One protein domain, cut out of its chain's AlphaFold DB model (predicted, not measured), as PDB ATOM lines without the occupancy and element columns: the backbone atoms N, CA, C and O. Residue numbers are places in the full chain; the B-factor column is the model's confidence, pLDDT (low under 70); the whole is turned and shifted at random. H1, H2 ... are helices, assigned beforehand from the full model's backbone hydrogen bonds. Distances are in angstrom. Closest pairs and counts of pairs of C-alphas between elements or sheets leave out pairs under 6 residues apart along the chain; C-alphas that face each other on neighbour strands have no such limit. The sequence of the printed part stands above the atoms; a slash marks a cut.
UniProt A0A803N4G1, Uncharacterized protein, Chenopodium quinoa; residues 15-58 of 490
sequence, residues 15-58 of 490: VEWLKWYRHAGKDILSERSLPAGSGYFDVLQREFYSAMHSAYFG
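What this domain is: This is residues 15 to 58 of the 490 residues of an uncharacterized protein of Chenopodium quinoa (UniProt A0A803N4G1). Two helices make a lopsided T: the last turn of H1 meets the side of H2, the longer helix, and the rest of H1 runs away from it. Residues 15 to 24, of which 16 to 24 belong to H1, stick out as an arm, and a link of nine residues leads from the end of H1 to the beginning of H2. The printed part has 44 residues with two named helices, H1 then H2, and no named strand; its class is all helix. The whole is loose, with a radius of gyration of the C-alphas of 11.7 A, and elongated, spanning 37 by 22 by 14 A.

Where its parts are: H2, the longest helix, holds residues 40 to 57 and measures 25.6 A from first to last C-alpha. It begins at C-alpha 40 at (-19.293, -21.050, 112.610) and ends at C-alpha 57 at (-42.340, -18.774, 123.545). H1 holds residues 16 to 30 and measures 20.8 A, beginning at C-alpha 16 at (-42.183, -42.707, 115.997).

How they stand to each other: H2 touches H1 with residues 49 to 53 alone, and H1 touches H2 with residues 28 to 29 alone. The closest C-alphas of the two helices are those of Leu 29 and His 53, 6.2 A apart. Their lines are about perpendicular, at 83 degrees, and their centres are 15.2 A apart. The link from H1 to H2 is short. In both helices every O i to N i+4 pair is within hydrogen-bond range.

The domain as a whole: The two C-alphas farthest apart are those of Val 15 and Ser 38, 37.0 A. Without residues 15 to 24, which stand free, the body has 34 residues and spans 26 by 14 by 11 A. The printed part has no cut. The mean pLDDT of the printed part is 74.3; residues 18, 23, 30 to 36 and 58 are under 70.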
ATOM      1  N   VAL A  15     -46.829 -41.667 115.521       75.56
ATOM      2  CA  VAL A  15     -45.755 -42.170 114.662       75.56
ATOM      3  C   VAL A  15     -44.402 -41.861 115.311       75.56
ATOM      4  O   VAL A  15     -44.216 -40.771 115.855       75.56
ATOM      5  N   GLU A  16     -43.465 -42.810 115.281       75.19
ATOM      6  CA  GLU A  16     -42.183 -42.707 115.997       75.19
ATOM      7  C   GLU A  16     -41.413 -41.419 115.682       75.19
ATOM      8  O   GLU A  16     -40.872 -40.795 116.594       75.19
ATOM      9  N   TRP A  17     -41.439 -40.953 114.429       75.25
ATOM     10  CA  TRP A  17     -40.794 -39.692 114.047       75.25
ATOM     11  C   TRP A  17     -41.413 -38.477 114.749       75.25
ATOM     12  O   TRP A  17     -40.699 -37.536 115.074       75.25
ATOM     13  N   LEU A  18     -42.723 -38.489 115.021       67.75
ATOM     14  CA  LEU A  18     -43.409 -37.393 115.702       67.75
ATOM     15  C   LEU A  18     -43.111 -37.414 117.204       67.75
ATOM     16  O   LEU A  18     -42.979 -36.356 117.817       67.75
ATOM     17  N   LYS A  19     -42.955 -38.605 117.797       72.50
ATOM     18  CA  LYS A  19     -42.444 -38.742 119.171       72.50
ATOM     19  C   LYS A  19     -41.025 -38.187 119.267       72.50
ATOM     20  O   LYS A  19     -40.756 -37.371 120.142       72.50
ATOM     21  N   TRP A  20     -40.161 -38.571 118.327       74.31
ATOM     22  CA  TRP A  20     -38.787 -38.080 118.251       74.31
ATOM     23  C   TRP A  20     -38.732 -36.564 118.047       74.31
ATOM     24  O   TRP A  20     -38.015 -35.884 118.766       74.31
ATOM     25  N   TYR A  21     -39.553 -36.019 117.148       70.00
ATOM     26  CA  TYR A  21     -39.661 -34.578 116.917       70.00
ATOM     27  C   TYR A  21     -40.117 -33.819 118.171       70.00
ATOM     28  O   TYR A  21     -39.535 -32.793 118.512       70.00
ATOM     29  N   ARG A  22     -41.124 -34.331 118.893       72.25
ATOM     30  CA  ARG A  22     -41.584 -33.726 120.155       72.25
ATOM     31  C   ARG A  22     -40.509 -33.771 121.238       72.25
ATOM     32  O   ARG A  22     -40.368 -32.795 121.965       72.25
ATOM     33  N   HIS A  23     -39.763 -34.870 121.341       69.50
ATOM     34  CA  HIS A  23     -38.626 -34.951 122.257       69.50
ATOM     35  C   HIS A  23     -37.509 -33.996 121.860       69.50
ATOM     36  O   HIS A  23     -37.131 -33.182 122.685       69.50
ATOM     37  N   ALA A  24     -37.081 -33.985 120.599       71.06
ATOM     38  CA  ALA A  24     -36.068 -33.052 120.117       71.06
ATOM     39  C   ALA A  24     -36.474 -31.587 120.360       71.06
ATOM     40  O   ALA A  24     -35.660 -30.784 120.800       71.06
ATOM     41  N   GLY A  25     -37.746 -31.242 120.140       75.62
ATOM     42  CA  GLY A  25     -38.287 -29.928 120.487       75.62
ATOM     43  C   GLY A  25     -38.224 -29.641 121.986       75.62
ATOM     44  O   GLY A  25     -37.755 -28.578 122.377       75.62
ATOM     45  N   LYS A  26     -38.650 -30.586 122.835       73.19
ATOM     46  CA  LYS A  26     -38.581 -30.443 124.298       73.19
ATOM     47  C   LYS A  26     -37.132 -30.282 124.773       73.19
ATOM     48  O   LYS A  26     -36.872 -29.447 125.634       73.19
ATOM     49  N   ASP A  27     -36.201 -31.022 124.185       72.31
ATOM     50  CA  ASP A  27     -34.777 -30.966 124.511       72.31
ATOM     51  C   ASP A  27     -34.202 -29.593 124.139       72.31
ATOM     52  O   ASP A  27     -33.624 -28.928 124.989       72.31
ATOM     53  N   ILE A  28     -34.479 -29.092 122.929       76.38
ATOM     54  CA  ILE A  28     -34.062 -27.745 122.490       76.38
ATOM     55  C   ILE A  28     -34.638 -26.647 123.398       76.38
ATOM     56  O   ILE A  28     -33.948 -25.681 123.712       76.38
ATOM     57  N   LEU A  29     -35.899 -26.779 123.820       73.19
ATOM     58  CA  LEU A  29     -36.569 -25.795 124.679       73.19
ATOM     59  C   LEU A  29     -36.143 -25.885 126.156       73.19
ATOM     60  O   LEU A  29     -36.384 -24.942 126.906       73.19
ATOM     61  N   SER A  30     -35.537 -26.999 126.580       67.19
ATOM     62  CA  SER A  30     -35.054 -27.219 127.952       67.19
ATOM     63  C   SER A  30     -33.544 -27.019 128.111       67.19
ATOM     64  O   SER A  30     -33.094 -26.658 129.203       67.19
ATOM     65  N   GLU A  31     -32.754 -27.189 127.044       61.91
ATOM     66  CA  GLU A  31     -31.315 -26.922 127.036       61.91
ATOM     67  C   GLU A  31     -31.039 -25.430 127.259       61.91
ATOM     68  O   GLU A  31     -31.196 -24.582 126.382       61.91
ATOM     69  N   ARG A  32     -30.570 -25.105 128.468       55.62
ATOM     70  CA  ARG A  32     -30.173 -23.746 128.864       55.62
ATOM     71  C   ARG A  32     -28.767 -23.340 128.428       55.62
ATOM     72  O   ARG A  32     -28.431 -22.161 128.512       55.62
ATOM     73  N   SER A  33     -27.921 -24.273 127.994       54.44
ATOM     74  CA  SER A  33     -26.535 -23.965 127.630       54.44
ATOM     75  C   SER A  33     -26.370 -23.914 126.118       54.44
ATOM     76  O   SER A  33     -26.152 -24.934 125.467       54.44
ATOM     77  N   LEU A  34     -26.426 -22.704 125.563       60.84
ATOM     78  CA  LEU A  34     -25.973 -22.465 124.196       60.84
ATOM     79  C   LEU A  34     -24.483 -22.846 124.100       60.84
ATOM     80  O   LEU A  34     -23.728 -22.553 125.035       60.84
ATOM     81  N   PRO A  35     -24.024 -23.461 122.995       59.91
ATOM     82  CA  PRO A  35     -22.611 -23.767 122.810       59.91
ATOM     83  C   PRO A  35     -21.764 -22.505 123.026       59.91
ATOM     84  O   PRO A  35     -21.945 -21.491 122.343       59.91
ATOM     85  N   ALA A  36     -20.841 -22.553 123.990       61.56
ATOM     86  CA  ALA A  36     -19.929 -21.448 124.316       61.56
ATOM     87  C   ALA A  36     -18.808 -21.267 123.273       61.56
ATOM     88  O   ALA A  36     -17.937 -20.409 123.420       61.56
ATOM     89  N   GLY A  37     -18.810 -22.094 122.227       74.38
ATOM     90  CA  GLY A  37     -17.879 -21.981 121.123       74.38
ATOM     91  C   GLY A  37     -18.131 -20.728 120.278       74.38
ATOM     92  O   GLY A  37     -19.209 -20.125 120.274       74.38
ATOM     93  N   SER A  38     -17.081 -20.301 119.585       79.25
ATOM     94  CA  SER A  38     -17.101 -19.172 118.646       79.25
ATOM     95  C   SER A  38     -16.977 -19.630 117.191       79.25
ATOM     96  O   SER A  38     -16.837 -18.803 116.292       79.25
ATOM     97  N   GLY A  39     -17.008 -20.944 116.946       86.69
ATOM     98  CA  GLY A  39     -16.968 -21.504 115.609       86.69
ATOM     99  C   GLY A  39     -18.244 -21.196 114.830       86.69
ATOM    100  O   GLY A  39     -19.303 -20.930 115.394       86.69
ATOM    101  N   TYR A  40     -18.154 -21.277 113.504       87.06
ATOM    102  CA  TYR A  40     -19.293 -21.050 112.610       87.06
ATOM    103  C   TYR A  40     -20.507 -21.932 112.956       87.06
ATOM    104  O   TYR A  40     -21.633 -21.445 113.015       87.06
ATOM    105  N   PHE A  41     -20.274 -23.215 113.254       82.81
ATOM    106  CA  PHE A  41     -21.337 -24.131 113.672       82.81
ATOM    107  C   PHE A  41     -21.923 -23.782 115.045       82.81
ATOM    108  O   PHE A  41     -23.127 -23.929 115.224       82.81
ATOM    109  N   ASP A  42     -21.118 -23.260 115.976       82.88
ATOM    110  CA  ASP A  42     -21.600 -22.822 117.292       82.88
ATOM    111  C   ASP A  42     -22.534 -21.611 117.164       82.88
ATOM    112  O   ASP A  42     -23.554 -21.532 117.847       82.88
ATOM    113  N   VAL A  43     -22.207 -20.680 116.259       83.38
ATOM    114  CA  VAL A  43     -23.049 -19.514 115.946       83.38
ATOM    115  C   VAL A  43     -24.366 -19.957 115.314       83.38
ATOM    116  O   VAL A  43     -25.423 -19.556 115.794       83.38
ATOM    117  N   LEU A  44     -24.325 -20.832 114.301       84.19
ATOM    118  CA  LEU A  44     -25.541 -21.351 113.664       84.19
ATOM    119  C   LEU A  44     -26.428 -22.122 114.642       84.19
ATOM    120  O   LEU A  44     -27.643 -21.949 114.639       84.19
ATOM    121  N   GLN A  45     -25.834 -22.965 115.488       82.19
ATOM    122  CA  GLN A  45     -26.579 -23.701 116.501       82.19
ATOM    123  C   GLN A  45     -27.225 -22.733 117.497       82.19
ATOM    124  O   GLN A  45     -28.401 -22.879 117.816       82.19
ATOM    125  N   ARG A  46     -26.504 -21.694 117.928       81.06
ATOM    126  CA  ARG A  46     -27.046 -20.667 118.823       81.06
ATOM    127  C   ARG A  46     -28.231 -19.920 118.211       81.06
ATOM    128  O   ARG A  46     -29.251 -19.760 118.877       81.06
ATOM    129  N   GLU A  47     -28.109 -19.486 116.958       82.75
ATOM    130  CA  GLU A  47     -29.189 -18.796 116.247       82.75
ATOM    131  C   GLU A  47     -30.391 -19.710 116.010       82.75
ATOM    132  O   GLU A  47     -31.526 -19.284 116.209       82.75
ATOM    133  N   PHE A  48     -30.162 -20.981 115.667       84.06
ATOM    134  CA  PHE A  48     -31.232 -21.962 115.505       84.06
ATOM    135  C   PHE A  48     -32.007 -22.183 116.810       84.06
ATOM    136  O   PHE A  48     -33.233 -22.098 116.818       84.06
ATOM    137  N   TYR A  49     -31.307 -22.410 117.924       81.81
ATOM    138  CA  TYR A  49     -31.935 -22.604 119.233       81.81
ATOM    139  C   TYR A  49     -32.692 -21.347 119.675       81.81
ATOM    140  O   TYR A  49     -33.825 -21.442 120.144       81.81
ATOM    141  N   SER A  50     -32.109 -20.165 119.460       78.31
ATOM    142  CA  SER A  50     -32.770 -18.890 119.746       78.31
ATOM    143  C   SER A  50     -34.032 -18.698 118.902       78.31
ATOM    144  O   SER A  50     -35.075 -18.356 119.455       78.31
ATOM    145  N   ALA A  51     -33.983 -18.984 117.599       82.38
ATOM    146  CA  ALA A  51     -35.138 -18.883 116.710       82.38
ATOM    147  C   ALA A  51     -36.251 -19.865 117.098       82.38
ATOM    148  O   ALA A  51     -37.420 -19.490 117.118       82.38
ATOM    149  N   MET A  52     -35.894 -21.099 117.463       80.19
ATOM    150  CA  MET A  52     -36.836 -22.105 117.964       80.19
ATOM    151  C   MET A  52     -37.505 -21.653 119.262       80.19
ATOM    152  O   MET A  52     -38.727 -21.736 119.396       80.19
ATOM    153  N   HIS A  53     -36.716 -21.120 120.194       77.50
ATOM    154  CA  HIS A  53     -37.218 -20.591 121.454       77.50
ATOM    155  C   HIS A  53     -38.162 -19.403 121.228       77.50
ATOM    156  O   HIS A  53     -39.244 -19.364 121.807       77.50
ATOM    157  N   SER A  54     -37.808 -18.470 120.338       75.06
ATOM    158  CA  SER A  54     -38.664 -17.333 119.978       75.06
ATOM    159  C   SER A  54     -39.922 -17.741 119.210       75.06
ATOM    160  O   SER A  54     -40.973 -17.132 119.390       75.06
ATOM    161  N   ALA A  55     -39.852 -18.777 118.374       74.00
ATOM    162  CA  ALA A  55     -41.012 -19.299 117.659       74.00
ATOM    163  C   ALA A  55     -42.013 -19.987 118.602       74.00
ATOM    164  O   ALA A  55     -43.215 -19.940 118.348       74.00
ATOM    165  N   TYR A  56     -41.526 -20.618 119.676       72.56
ATOM    166  CA  TYR A  56     -42.366 -21.309 120.652       72.56
ATOM    167  C   TYR A  56     -42.897 -20.366 121.740       72.56
ATOM    168  O   TYR A  56     -44.105 -20.290 121.953       72.56
ATOM    169  N   PHE A  57     -42.001 -19.624 122.402       70.44
ATOM    170  CA  PHE A  57     -42.340 -18.774 123.545       70.44
ATOM    171  C   PHE A  57     -42.672 -17.320 123.185       70.44
ATOM    172  O   PHE A  57     -43.147 -16.568 124.036       70.44
ATOM    173  N   GLY A  58     -42.439 -16.910 121.938       69.25
ATOM    174  CA  GLY A  58     -42.535 -15.512 121.532       69.25
ATOM    175  C   GLY A  58     -41.290 -14.691 121.909       69.25
ATOM    176  O   GLY A  58     -40.222 -15.254 122.172       69.25
TER     177      GLY A  58